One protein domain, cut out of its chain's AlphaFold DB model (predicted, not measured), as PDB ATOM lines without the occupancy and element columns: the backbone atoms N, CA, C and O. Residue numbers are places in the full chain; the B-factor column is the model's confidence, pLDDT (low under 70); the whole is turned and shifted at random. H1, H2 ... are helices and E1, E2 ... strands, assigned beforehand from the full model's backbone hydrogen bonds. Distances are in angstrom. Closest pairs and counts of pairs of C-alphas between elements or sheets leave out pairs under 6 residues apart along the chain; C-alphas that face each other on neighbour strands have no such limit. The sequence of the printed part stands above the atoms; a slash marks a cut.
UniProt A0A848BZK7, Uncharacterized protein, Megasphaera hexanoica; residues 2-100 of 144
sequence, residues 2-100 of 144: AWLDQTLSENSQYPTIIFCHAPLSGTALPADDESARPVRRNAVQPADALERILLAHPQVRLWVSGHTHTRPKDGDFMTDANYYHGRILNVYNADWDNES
ATOM      1  N   ALA A   2    -175.660 119.493  89.361       95.56
ATOM      2  CA  ALA A   2    -175.267 118.267  90.083       95.56
ATOM      3  C   ALA A   2    -176.246 117.087  89.923       95.56
ATOM      4  O   ALA A   2    -175.819 115.969  89.684       95.56
ATOM      5  N   TRP A   3    -177.558 117.348  89.970       97.38
ATOM      6  CA  TRP A   3    -178.570 116.304  89.771       97.38
ATOM      7  C   TRP A   3    -178.465 115.601  88.407       97.38
ATOM      8  O   TRP A   3    -178.552 114.379  88.351       97.38
ATOM      9  N   LEU A   4    -178.254 116.351  87.317       97.94
ATOM     10  CA  LEU A   4    -178.121 115.770  85.976       97.94
ATOM     11  C   LEU A   4    -176.870 114.893  85.898       97.94
ATOM     12  O   LEU A   4    -176.942 113.767  85.425       97.94
ATOM     13  N   ASP A   5    -175.749 115.408  86.397       98.31
ATOM     14  CA  ASP A   5    -174.467 114.703  86.417       98.31
ATOM     15  C   ASP A   5    -174.545 113.387  87.211       98.31
ATOM     16  O   ASP A   5    -174.153 112.324  86.726       98.31
ATOM     17  N   GLN A   6    -175.151 113.437  88.399       98.38
ATOM     18  CA  GLN A   6    -175.378 112.261  89.232       98.38
ATOM     19  C   GLN A   6    -176.313 111.253  88.550       98.38
ATOM     20  O   GLN A   6    -175.979 110.075  88.463       98.38
ATOM     21  N   THR A   7    -177.443 111.717  88.010       98.31
ATOM     22  CA  THR A   7    -178.421 110.846  87.336       98.31
ATOM     23  C   THR A   7    -177.785 110.128  86.147       98.31
ATOM     24  O   THR A   7    -177.980 108.927  85.970       98.31
ATOM     25  N   LEU A   8    -176.993 110.839  85.341       97.94
ATOM     26  CA  LEU A   8    -176.282 110.237  84.216       97.94
ATOM     27  C   LEU A   8    -175.222 109.233  84.692       97.94
ATOM     28  O   LEU A   8    -175.130 108.149  84.121       97.94
ATOM     29  N   SER A   9    -174.486 109.542  85.764       97.88
ATOM     30  CA  SER A   9    -173.484 108.637  86.348       97.88
ATOM     31  C   SER A   9    -174.098 107.310  86.809       97.88
ATOM     32  O   SER A   9    -173.596 106.237  86.468       97.88
ATOM     33  N   GLU A  10    -175.218 107.380  87.532       98.00
ATOM     34  CA  GLU A  10    -175.954 106.216  88.046       98.00
ATOM     35  C   GLU A  10    -176.559 105.350  86.928       98.00
ATOM     36  O   GLU A  10    -176.788 104.160  87.122       98.00
ATOM     37  N   ASN A  11    -176.765 105.924  85.738       96.31
ATOM     38  CA  ASN A  11    -177.372 105.259  84.581       96.31
ATOM     39  C   ASN A  11    -176.401 105.132  83.392       96.31
ATOM     40  O   ASN A  11    -176.822 105.016  82.242       96.31
ATOM     41  N   SER A  12    -175.092 105.135  83.658       94.94
ATOM     42  CA  SER A  12    -174.032 105.162  82.633       94.94
ATOM     43  C   SER A  12    -174.037 103.982  81.655       94.94
ATOM     44  O   SER A  12    -173.473 104.083  80.567       94.94
ATOM     45  N   GLN A  13    -174.703 102.879  82.006       92.31
ATOM     46  CA  GLN A  13    -174.813 101.684  81.169       92.31
ATOM     47  C   GLN A  13    -175.933 101.763  80.117       92.31
ATOM     48  O   GLN A  13    -175.983 100.910  79.232       92.31
ATOM     49  N   TYR A  14    -176.817 102.765  80.187       91.38
ATOM     50  CA  TYR A  14    -177.990 102.860  79.318       91.38
ATOM     51  C   TYR A  14    -177.890 104.030  78.331       91.38
ATOM     52  O   TYR A  14    -177.612 105.164  78.740       91.38
ATOM     53  N   PRO A  15    -178.188 103.806  77.036       94.06
ATOM     54  CA  PRO A  15    -178.410 104.890  76.087       94.06
ATOM     55  C   PRO A  15    -179.427 105.889  76.637       94.06
ATOM     56  O   PRO A  15    -180.533 105.516  77.023       94.06
ATOM     57  N   THR A  16    -179.057 107.166  76.671       96.62
ATOM     58  CA  THR A  16    -179.876 108.208  77.292       96.62
ATOM     59  C   THR A  16    -180.378 109.211  76.259       96.62
ATOM     60  O   THR A  16    -179.628 109.713  75.415       96.62
ATOM     61  N   ILE A  17    -181.667 109.525  76.366       97.75
ATOM     62  CA  ILE A  17    -182.368 110.567  75.617       97.75
ATOM     63  C   ILE A  17    -182.756 111.647  76.622       97.75
ATOM     64  O   ILE A  17    -183.398 111.350  77.629       97.75
ATOM     65  N   ILE A  18    -182.379 112.895  76.357       98.25
ATOM     66  CA  ILE A  18    -182.737 114.035  77.203       98.25
ATOM     67  C   ILE A  18    -183.815 114.848  76.493       98.25
ATOM     68  O   ILE A  18    -183.639 115.248  75.345       98.25
ATOM     69  N   PHE A  19    -184.916 115.121  77.189       98.12
ATOM     70  CA  PHE A  19    -185.951 116.048  76.736       98.12
ATOM     71  C   PHE A  19    -185.763 117.380  77.455       98.12
ATOM     72  O   PHE A  19    -185.864 117.451  78.680       98.12
ATOM     73  N   CYS A  20    -185.488 118.441  76.702       97.00
ATOM     74  CA  CYS A  20    -185.342 119.785  77.246       97.00
ATOM     75  C   CYS A  20    -185.827 120.803  76.222       97.00
ATOM     76  O   CYS A  20    -185.437 120.750  75.062       97.00
ATOM     77  N   HIS A  21    -186.675 121.743  76.647       95.31
ATOM     78  CA  HIS A  21    -187.323 122.663  75.716       95.31
ATOM     79  C   HIS A  21    -186.315 123.477  74.891       95.31
ATOM     80  O   HIS A  21    -186.458 123.559  73.672       95.31
ATOM     81  N   ALA A  22    -185.286 124.030  75.537       94.38
ATOM     82  CA  ALA A  22    -184.246 124.790  74.855       94.38
ATOM     83  C   ALA A  22    -183.229 123.852  74.167       94.38
ATOM     84  O   ALA A  22    -182.813 122.855  74.763       94.38
ATOM     85  N   PRO A  23    -182.808 124.154  72.927       94.88
ATOM     86  CA  PRO A  23    -181.807 123.368  72.204       94.88
ATOM     87  C   PRO A  23    -180.399 123.539  72.783       94.88
ATOM     88  O   PRO A  23    -180.110 124.497  73.510       94.88
ATOM     89  N   LEU A  24    -179.499 122.633  72.401       94.69
ATOM     90  CA  LEU A  24    -178.065 122.776  72.657       94.69
ATOM     91  C   LEU A  24    -177.466 123.901  71.806       94.69
ATOM     92  O   LEU A  24    -177.808 124.067  70.633       94.69
ATOM     93  N   SER A  25    -176.545 124.670  72.387       90.56
ATOM     94  CA  SER A  25    -175.871 125.740  71.647       90.56
ATOM     95  C   SER A  25    -174.994 125.167  70.533       90.56
ATOM     96  O   SER A  25    -174.404 124.102  70.696       90.56
ATOM     97  N   GLY A  26    -174.922 125.869  69.400       88.56
ATOM     98  CA  GLY A  26    -174.090 125.452  68.266       88.56
ATOM     99  C   GLY A  26    -174.629 124.249  67.488       88.56
ATOM    100  O   GLY A  26    -173.866 123.623  66.762       88.56
ATOM    101  N   THR A  27    -175.919 123.915  67.631       92.38
ATOM    102  CA  THR A  27    -176.551 122.788  66.915       92.38
ATOM    103  C   THR A  27    -177.415 123.210  65.716       92.38
ATOM    104  O   THR A  27    -178.392 122.543  65.371       92.38
ATOM    105  N   ALA A  28    -177.097 124.344  65.096       88.00
ATOM    106  CA  ALA A  28    -177.769 124.872  63.907       88.00
ATOM    107  C   ALA A  28    -176.743 125.424  62.912       88.00
ATOM    108  O   ALA A  28    -175.586 125.643  63.277       88.00
ATOM    109  N   LEU A  29    -177.161 125.641  61.663       83.31
ATOM    110  CA  LEU A  29    -176.303 126.226  60.638       83.31
ATOM    111  C   LEU A  29    -175.860 127.644  61.042       83.31
ATOM    112  O   LEU A  29    -176.645 128.374  61.655       83.31
ATOM    113  N   PRO A  30    -174.635 128.062  60.669       72.00
ATOM    114  CA  PRO A  30    -174.222 129.455  60.787       72.00
ATOM    115  C   PRO A  30    -175.196 130.365  60.026       72.00
ATOM    116  O   PRO A  30    -175.567 130.057  58.893       72.00
ATOM    117  N   ALA A  31    -175.600 131.473  60.641       64.31
ATOM    118  CA  ALA A  31    -176.418 132.507  60.015       64.31
ATOM    119  C   ALA A  31    -175.678 133.847  60.070       64.31
ATOM    120  O   ALA A  31    -174.955 134.117  61.030       64.31
ATOM    121  N   ASP A  32    -175.869 134.678  59.044       58.19
ATOM    122  CA  ASP A  32    -175.224 135.992  58.939       58.19
ATOM    123  C   ASP A  32    -175.798 137.011  59.943       58.19
ATOM    124  O   ASP A  32    -175.133 137.989  60.290       58.19
ATOM    125  N   ASP A  33    -177.018 136.781  60.441       58.88
ATOM    126  CA  ASP A  33    -177.633 137.538  61.524       58.88
ATOM    127  C   ASP A  33    -177.857 136.627  62.745       58.88
ATOM    128  O   ASP A  33    -178.646 135.691  62.731       58.88
ATOM    129  N   GLU A  34    -177.164 136.884  63.857       52.75
ATOM    130  CA  GLU A  34    -177.252 136.077  65.094       52.75
ATOM    131  C   GLU A  34    -178.635 136.128  65.800       52.75
ATOM    132  O   GLU A  34    -178.766 135.818  66.988       52.75
ATOM    133  N   SER A  35    -179.684 136.574  65.103       51.78
ATOM    134  CA  SER A  35    -181.007 136.877  65.649       51.78
ATOM    135  C   SER A  35    -181.877 135.632  65.860       51.78
ATOM    136  O   SER A  35    -182.775 135.642  66.707       51.78
ATOM    137  N   ALA A  36    -181.576 134.527  65.175       52.28
ATOM    138  CA  ALA A  36    -182.264 133.258  65.352       52.28
ATOM    139  C   ALA A  36    -181.302 132.082  65.173       52.28
ATOM    140  O   ALA A  36    -180.508 132.090  64.240       52.28
ATOM    141  N   ARG A  37    -181.493 131.043  66.007       61.97
ATOM    142  CA  ARG A  37    -180.786 129.735  66.083       61.97
ATOM    143  C   ARG A  37    -179.721 129.715  67.179       61.97
ATOM    144  O   ARG A  37    -179.194 130.779  67.477       61.97
ATOM    145  N   PRO A  38    -179.499 128.591  67.894       60.28
ATOM    146  CA  PRO A  38    -179.099 128.634  69.299       60.28
ATOM    147  C   PRO A  38    -177.668 129.121  69.543       60.28
ATOM    148  O   PRO A  38    -176.743 128.371  69.862       60.28
ATOM    149  N   VAL A  39    -177.525 130.437  69.487       65.81
ATOM    150  CA  VAL A  39    -176.537 131.234  70.194       65.81
ATOM    151  C   VAL A  39    -176.863 131.189  71.682       65.81
ATOM    152  O   VAL A  39    -178.008 130.928  72.066       65.81
ATOM    153  N   ARG A  40    -175.872 131.450  72.546       62.62
ATOM    154  CA  ARG A  40    -176.002 131.297  74.009       62.62
ATOM    155  C   ARG A  40    -177.320 131.844  74.575       62.62
ATOM    156  O   ARG A  40    -177.901 131.225  75.456       62.62
ATOM    157  N   ARG A  41    -177.830 132.963  74.058       66.81
ATOM    158  CA  ARG A  41    -179.055 133.600  74.563       66.81
ATOM    159  C   ARG A  41    -180.329 132.749  74.422       66.81
ATOM    160  O   ARG A  41    -181.192 132.857  75.283       66.81
ATOM    161  N   ASN A  42    -180.424 131.913  73.387       79.31
ATOM    162  CA  ASN A  42    -181.621 131.120  73.060       79.31
ATOM    163  C   ASN A  42    -181.342 129.603  73.108       79.31
ATOM    164  O   ASN A  42    -182.102 128.791  72.580       79.31
ATOM    165  N   ALA A  43    -180.218 129.223  73.714       89.75
ATOM    166  CA  ALA A  43    -179.844 127.848  73.999       89.75
ATOM    167  C   ALA A  43    -180.089 127.529  75.478       89.75
ATOM    168  O   ALA A  43    -180.237 128.424  76.314       89.75
ATOM    169  N   VAL A  44    -180.083 126.244  75.821       94.50
ATOM    170  CA  VAL A  44    -180.111 125.802  77.217       94.50
ATOM    171  C   VAL A  44    -178.947 126.408  78.016       94.50
ATOM    172  O   VAL A  44    -177.808 126.478  77.550       94.50
ATOM    173  N   GLN A  45    -179.239 126.852  79.241       92.88
ATOM    174  CA  GLN A  45    -178.272 127.449  80.161       92.88
ATOM    175  C   GLN A  45    -178.237 126.691  81.497       92.88
ATOM    176  O   GLN A  45    -179.264 126.151  81.913       92.88
ATOM    177  N   PRO A  46    -177.098 126.683  82.216       93.75
ATOM    178  CA  PRO A  46    -175.802 127.267  81.843       93.75
ATOM    179  C   PRO A  46    -175.021 126.394  80.843       93.75
ATOM    180  O   PRO A  46    -174.669 125.256  81.160       93.75
ATOM    181  N   ALA A  47    -174.707 126.942  79.663       91.19
ATOM    182  CA  ALA A  47    -174.157 126.181  78.534       91.19
ATOM    183  C   ALA A  47    -172.822 125.486  78.859       91.19
ATOM    184  O   ALA A  47    -172.705 124.284  78.659       91.19
ATOM    185  N   ASP A  48    -171.860 126.196  79.457       91.94
ATOM    186  CA  ASP A  48    -170.517 125.643  79.724       91.94
ATOM    187  C   ASP A  48    -170.532 124.506  80.755       91.94
ATOM    188  O   ASP A  48    -169.740 123.567  80.696       91.94
ATOM    189  N   ALA A  49    -171.417 124.589  81.752       94.88
ATOM    190  CA  ALA A  49    -171.541 123.528  82.745       94.88
ATOM    191  C   ALA A  49    -172.264 122.309  82.162       94.88
ATOM    192  O   ALA A  49    -171.917 121.181  82.505       94.88
ATOM    193  N   LEU A  50    -173.249 122.536  81.288       96.06
ATOM    194  CA  LEU A  50    -173.928 121.463  80.579       96.06
ATOM    195  C   LEU A  50    -172.987 120.767  79.594       96.06
ATOM    196  O   LEU A  50    -172.967 119.545  79.584       96.06
ATOM    197  N   GLU A  51    -172.178 121.512  78.840       95.38
ATOM    198  CA  GLU A  51    -171.158 120.962  77.941       95.38
ATOM    199  C   GLU A  51    -170.246 119.990  78.687       95.38
ATOM    200  O   GLU A  51    -170.136 118.829  78.302       95.38
ATOM    201  N   ARG A  52    -169.665 120.423  79.817       96.69
ATOM    202  CA  ARG A  52    -168.793 119.567  80.638       96.69
ATOM    203  C   ARG A  52    -169.479 118.271  81.068       96.69
ATOM    204  O   ARG A  52    -168.872 117.210  80.970       96.69
ATOM    205  N   ILE A  53    -170.733 118.352  81.513       97.88
ATOM    206  CA  ILE A  53    -171.510 117.175  81.921       97.88
ATOM    207  C   ILE A  53    -171.774 116.278  80.710       97.88
ATOM    208  O   ILE A  53    -171.462 115.094  80.741       97.88
ATOM    209  N   LEU A  54    -172.295 116.822  79.613       97.06
ATOM    210  CA  LEU A  54    -172.609 116.031  78.427       97.06
ATOM    211  C   LEU A  54    -171.366 115.347  77.858       97.06
ATOM    212  O   LEU A  54    -171.462 114.186  77.473       97.06
ATOM    213  N   LEU A  55    -170.209 116.014  77.833       95.19
ATOM    214  CA  LEU A  55    -168.938 115.432  77.388       95.19
ATOM    215  C   LEU A  55    -168.422 114.323  78.318       95.19
ATOM    216  O   LEU A  55    -167.831 113.367  77.821       95.19
ATOM    217  N   ALA A  56    -168.683 114.406  79.624       96.62
ATOM    218  CA  ALA A  56    -168.350 113.350  80.582       96.62
ATOM    219  C   ALA A  56    -169.270 112.115  80.475       96.62
ATOM    220  O   ALA A  56    -168.896 111.035  80.925       96.62
ATOM    221  N   HIS A  57    -170.446 112.263  79.849       96.88
ATOM    222  CA  HIS A  57    -171.483 111.232  79.754       96.88
ATOM    223  C   HIS A  57    -171.690 110.755  78.299       96.88
ATOM    224  O   HIS A  57    -172.564 111.260  77.575       96.88
ATOM    225  N   PRO A  58    -170.890 109.772  77.821       94.88
ATOM    226  CA  PRO A  58    -170.924 109.292  76.436       94.88
ATOM    227  C   PRO A  58    -172.244 108.605  76.042       94.88
ATOM    228  O   PRO A  58    -172.593 108.592  74.857       94.88
ATOM    229  N   GLN A  59    -172.984 108.081  77.022       95.88
ATOM    230  CA  GLN A  59    -174.263 107.386  76.871       95.88
ATOM    231  C   GLN A  59    -175.405 108.292  76.402       95.88
ATOM    232  O   GLN A  59    -176.404 107.793  75.888       95.88
ATOM    233  N   VAL A  60    -175.277 109.617  76.522       97.38
ATOM    234  CA  VAL A  60    -176.258 110.545  75.946       97.38
ATOM    235  C   VAL A  60    -176.172 110.487  74.419       97.38
ATOM    236  O   VAL A  60    -175.104 110.700  73.838       97.38
ATOM    237  N   ARG A  61    -177.298 110.177  73.769       96.19
ATOM    238  CA  ARG A  61    -177.404 110.042  72.303       96.19
ATOM    239  C   ARG A  61    -178.264 111.131  71.677       96.19
ATOM    240  O   ARG A  61    -177.972 111.579  70.570       96.19
ATOM    241  N   LEU A  62    -179.306 111.553  72.389       97.75
ATOM    242  CA  LEU A  62    -180.307 112.491  71.897       97.75
ATOM    243  C   LEU A  62    -180.564 113.634  72.866       97.75
ATOM    244  O   LEU A  62    -180.683 113.421  74.072       97.75
ATOM    245  N   TRP A  63    -180.753 114.816  72.289       98.25
ATOM    246  CA  TRP A  63    -181.327 115.982  72.943       98.25
ATOM    247  C   TRP A  63    -182.568 116.423  72.169       98.25
ATOM    248  O   TRP A  63    -182.463 116.929  71.058       98.25
ATOM    249  N   VAL A  64    -183.758 116.198  72.714       98.12
ATOM    250  CA  VAL A  64    -185.021 116.536  72.053       98.12
ATOM    251  C   VAL A  64    -185.452 117.926  72.502       98.12
ATOM    252  O   VAL A  64    -185.760 118.118  73.680       98.12
ATOM    253  N   SER A  65    -185.482 118.871  71.560       95.94
ATOM    254  CA  SER A  65    -185.764 120.283  71.822       95.94
ATOM    255  C   SER A  65    -186.954 120.823  71.041       95.94
ATOM    256  O   SER A  65    -187.322 120.313  69.984       95.94
ATOM    257  N   GLY A  66    -187.532 121.901  71.560       89.88
ATOM    258  CA  GLY A  66    -188.472 122.769  70.856       89.88
ATOM    259  C   GLY A  66    -187.862 124.163  70.744       89.88
ATOM    260  O   GLY A  66    -186.788 124.315  70.157       89.88
ATOM    261  N   HIS A  67    -188.526 125.152  71.354       91.69
ATOM    262  CA  HIS A  67    -188.132 126.562  71.532       91.69
ATOM    263  C   HIS A  67    -187.944 127.393  70.256       91.69
ATOM    264  O   HIS A  67    -188.458 128.496  70.149       91.69
ATOM    265  N   THR A  68    -187.222 126.859  69.280       87.94
ATOM    266  CA  THR A  68    -186.932 127.483  67.982       87.94
ATOM    267  C   THR A  68    -188.002 127.193  66.933       87.94
ATOM    268  O   THR A  68    -187.978 127.789  65.861       87.94
ATOM    269  N   HIS A  69    -188.929 126.281  67.246       90.56
ATOM    270  CA  HIS A  69    -190.055 125.888  66.397       90.56
ATOM    271  C   HIS A  69    -189.607 125.474  64.984       90.56
ATOM    272  O   HIS A  69    -190.304 125.719  64.002       90.56
ATOM    273  N   THR A  70    -188.427 124.856  64.868       90.06
ATOM    274  CA  THR A  70    -187.855 124.446  63.582       90.06
ATOM    275  C   THR A  70    -188.714 123.358  62.940       90.06
ATOM    276  O   THR A  70    -188.933 122.289  63.515       90.06
ATOM    277  N   ARG A  71    -189.187 123.622  61.724       91.62
ATOM    278  CA  ARG A  71    -190.054 122.746  60.926       91.62
ATOM    279  C   ARG A  71    -189.262 122.076  59.811       91.62
ATOM    280  O   ARG A  71    -188.258 122.628  59.383       91.62
ATOM    281  N   PRO A  72    -189.774 120.990  59.208       93.50
ATOM    282  CA  PRO A  72    -189.102 120.296  58.105       93.50
ATOM    283  C   PRO A  72    -188.729 121.137  56.878       93.50
ATOM    284  O   PRO A  72    -187.840 120.760  56.125       93.50
ATOM    285  N   LYS A  73    -189.407 122.268  56.661       89.00
ATOM    286  CA  LYS A  73    -189.091 123.213  55.578       89.00
ATOM    287  C   LYS A  73    -187.951 124.181  55.913       89.00
ATOM    288  O   LYS A  73    -187.470 124.874  55.022       89.00
ATOM    289  N   ASP A  74    -187.560 124.261  57.181       88.81
ATOM    290  CA  ASP A  74    -186.506 125.145  57.658       88.81
ATOM    291  C   ASP A  74    -185.147 124.423  57.537       88.81
ATOM    292  O   ASP A  74    -185.026 123.243  57.865       88.81
ATOM    293  N   GLY A  75    -184.107 125.128  57.079       88.00
ATOM    294  CA  GLY A  75    -182.807 124.518  56.746       88.00
ATOM    295  C   GLY A  75    -182.063 123.846  57.911       88.00
ATOM    296  O   GLY A  75    -181.199 123.009  57.671       88.00
ATOM    297  N   ASP A  76    -182.407 124.167  59.162       88.56
ATOM    298  CA  ASP A  76    -181.795 123.550  60.352       88.56
ATOM    299  C   ASP A  76    -182.474 122.266  60.819       88.56
ATOM    300  O   ASP A  76    -181.987 121.635  61.755       88.56
ATOM    301  N   PHE A  77    -183.618 121.893  60.238       92.75
ATOM    302  CA  PHE A  77    -184.439 120.807  60.776       92.75
ATOM    303  C   PHE A  77    -183.720 119.458  60.814       92.75
ATOM    304  O   PHE A  77    -183.890 118.669  61.751       92.75
ATOM    305  N   MET A  78    -182.944 119.197  59.765       94.38
ATOM    306  CA  MET A  78    -182.123 118.009  59.621       94.38
ATOM    307  C   MET A  78    -180.860 118.369  58.845       94.38
ATOM    308  O   MET A  78    -180.867 118.480  57.622       94.38
ATOM    309  N   THR A  79    -179.775 118.543  59.585       93.50
ATOM    310  CA  THR A  79    -178.443 118.852  59.062       93.50
ATOM    311  C   THR A  79    -177.383 118.243  59.974       93.50
ATOM    312  O   THR A  79    -177.626 118.030  61.165       93.50
ATOM    313  N   ASP A  80    -176.185 118.005  59.443       93.12
ATOM    314  CA  ASP A  80    -175.038 117.541  60.229       93.12
ATOM    315  C   ASP A  80    -174.676 118.522  61.354       93.12
ATOM    316  O   ASP A  80    -174.198 118.108  62.411       93.12
ATOM    317  N   ALA A  81    -175.000 119.812  61.190       92.00
ATOM    318  CA  ALA A  81    -174.834 120.813  62.241       92.00
ATOM    319  C   ALA A  81    -175.679 120.523  63.496       92.00
ATOM    320  O   ALA A  81    -175.385 121.060  64.555       92.00
ATOM    321  N   ASN A  82    -176.704 119.665  63.429       95.38
ATOM    322  CA  ASN A  82    -177.498 119.293  64.603       95.38
ATOM    323  C   ASN A  82    -176.748 118.370  65.579       95.38
ATOM    324  O   ASN A  82    -177.232 118.143  66.692       95.38
ATOM    325  N   TYR A  83    -175.592 117.824  65.192       95.69
ATOM    326  CA  TYR A  83    -174.775 117.001  66.075       95.69
ATOM    327  C   TYR A  83    -173.898 117.855  66.986       95.69
ATOM    328  O   TYR A  83    -172.859 118.387  66.595       95.69
ATOM    329  N   TYR A  84    -174.259 117.891  68.260       94.69
ATOM    330  CA  TYR A  84    -173.446 118.484  69.307       94.69
ATOM    331  C   TYR A  84    -172.174 117.650  69.526       94.69
ATOM    332  O   TYR A  84    -172.241 116.459  69.865       94.69
ATOM    333  N   HIS A  85    -171.016 118.269  69.271       92.56
ATOM    334  CA  HIS A  85    -169.689 117.634  69.246       92.56
ATOM    335  C   HIS A  85    -169.648 116.329  68.432       92.56
ATOM    336  O   HIS A  85    -169.001 115.361  68.831       92.56
ATOM    337  N   GLY A  86    -170.396 116.262  67.322       92.56
ATOM    338  CA  GLY A  86    -170.429 115.083  66.447       92.56
ATOM    339  C   GLY A  86    -171.044 113.822  67.073       92.56
ATOM    340  O   GLY A  86    -170.983 112.757  66.467       92.56
ATOM    341  N   ARG A  87    -171.613 113.904  68.287       93.44
ATOM    342  CA  ARG A  87    -172.011 112.720  69.070       93.44
ATOM    343  C   ARG A  87    -173.466 112.721  69.512       93.44
ATOM    344  O   ARG A  87    -174.094 111.664  69.464       93.44
ATOM    345  N   ILE A  88    -173.974 113.856  69.992       96.81
ATOM    346  CA  ILE A  88    -175.343 113.974  70.509       96.81
ATOM    347  C   ILE A  88    -176.180 114.671  69.447       96.81
ATOM    348  O   ILE A  88    -175.912 115.822  69.113       96.81
ATOM    349  N   LEU A  89    -177.198 113.997  68.923       97.44
ATOM    350  CA  LEU A  89    -178.089 114.607  67.942       97.44
ATOM    351  C   LEU A  89    -179.142 115.467  68.656       97.44
ATOM    352  O   LEU A  89    -179.932 114.957  69.456       97.44
ATOM    353  N   ASN A  90    -179.176 116.763  68.340       97.12
ATOM    354  CA  ASN A  90    -180.254 117.658  68.742       97.12
ATOM    355  C   ASN A  90    -181.452 117.487  67.790       97.12
ATOM    356  O   ASN A  90    -181.391 117.846  66.616       97.12
ATOM    357  N   VAL A  91    -182.555 116.937  68.290       97.50
ATOM    358  CA  VAL A  91    -183.790 116.720  67.531       97.50
ATOM    359  C   VAL A  91    -184.718 117.903  67.755       97.50
ATOM    360  O   VAL A  91    -185.376 117.996  68.792       97.50
ATOM    361  N   TYR A  92    -184.784 118.794  66.768       95.06
ATOM    362  CA  TYR A  92    -185.717 119.913  66.782       95.06
ATOM    363  C   TYR A  92    -187.156 119.477  66.509       95.06
ATOM    364  O   TYR A  92    -187.419 118.578  65.704       95.06
ATOM    365  N   ASN A  93    -188.089 120.163  67.161       94.19
ATOM    366  CA  ASN A  93    -189.521 120.026  66.947       94.19
ATOM    367  C   ASN A  93    -190.136 121.382  66.595       94.19
ATOM    368  O   ASN A  93    -189.732 122.423  67.123       94.19
ATOM    369  N   ALA A  94    -191.134 121.325  65.716       91.00
ATOM    370  CA  ALA A  94    -191.993 122.447  65.378       91.00
ATOM    371  C   ALA A  94    -192.915 122.810  66.557       91.00
ATOM    372  O   ALA A  94    -193.031 122.053  67.526       91.00
ATOM    373  N   ASP A  95    -193.574 123.963  66.462       89.31
ATOM    374  CA  ASP A  95    -194.707 124.278  67.329       89.31
ATOM    375  C   ASP A  95    -195.980 123.522  66.933       89.31
ATOM    376  O   ASP A  95    -196.045 122.816  65.924       89.31
ATOM    377  N   TRP A  96    -196.992 123.667  67.788       88.00
ATOM    378  CA  TRP A  96    -198.336 123.147  67.565       88.00
ATOM    379  C   TRP A  96    -199.320 124.225  67.078       88.00
ATOM    380  O   TRP A  96    -200.474 123.924  66.788       88.00
ATOM    381  N   ASP A  97    -198.874 125.479  66.981       84.25
ATOM    382  CA  ASP A  97    -199.757 126.635  66.791       84.25
ATOM    383  C   ASP A  97    -200.085 126.902  65.315       84.25
ATOM    384  O   ASP A  97    -201.024 127.631  64.997       84.25
ATOM    385  N   ASN A  98    -199.340 126.302  64.382       76.19
ATOM    386  CA  ASN A  98    -199.658 126.378  62.963       76.19
ATOM    387  C   ASN A  98    -200.547 125.204  62.545       76.19
ATOM    388  O   ASN A  98    -200.041 124.182  62.086       76.19
ATOM    389  N   GLU A  99    -201.869 125.380  62.643       72.75
ATOM    390  CA  GLU A  99    -202.883 124.358  62.317       72.75
ATOM    391  C   GLU A  99    -202.660 123.673  60.955       72.75
ATOM    392  O   GLU A  99    -203.005 122.506  60.771       72.75
ATOM    393  N   SER A 100    -202.055 124.382  59.997       75.06
ATOM    394  CA  SER A 100    -201.803 123.875  58.646       75.06
ATOM    395  C   SER A 100    -200.464 123.150  58.468       75.06
ATOM    396  O   SER A 100    -200.287 122.474  57.464       75.06
TER     397      SER A 100
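AT A GLANCE: This is residues 2 to 100 of the 144 residues of an uncharacterized protein of Megasphaera hexanoica (UniProt A0A848BZK7). With little regular structure, this is a small sheet of three parallel strands, ordered E1, E2, E3, amid long loops; H1 and H2 run side by side toward one end. The 99 printed residues include H1, E1, H2, E2 and E3 along the chain, mixed in class, with 34 residues in named elements. The whole is compact, radius of gyration of the C-alphas 13.8 A, spanning 42 by 29 by 22 A.

HOW THE PARTS SIT: Inner strand E2, residues 60 to 65, is parallel to E1, residues 16 to 19 (N 18 and O 62, 2.9 A), and to E3, residues 88 to 92 (N 91 and O 63, 2.8 A). H2, residues 47 to 56, completes a right-handed strand-helix-strand unit between parallel neighbours E1 and E2. H1, residues 2 to 10, is close to but not clearly touching H2; closest C-alphas, Asp 5 and Ile 53, 5.9 A. In both helices every O i to N i+4 pair is within hydrogen-bond range.

IN THESE COORDINATES: H2 and E2 each measure 14.2 A. H1 begins at C-alpha 2 (-175.267, 118.267, 90.083); E3 ends at C-alpha 92 (-185.717, 119.913, 66.782).

THE WHOLE: The printed part has no cut. Links E1 to H2 and E2 to E3 are long; residues 31 to 41 have pLDDT under 70.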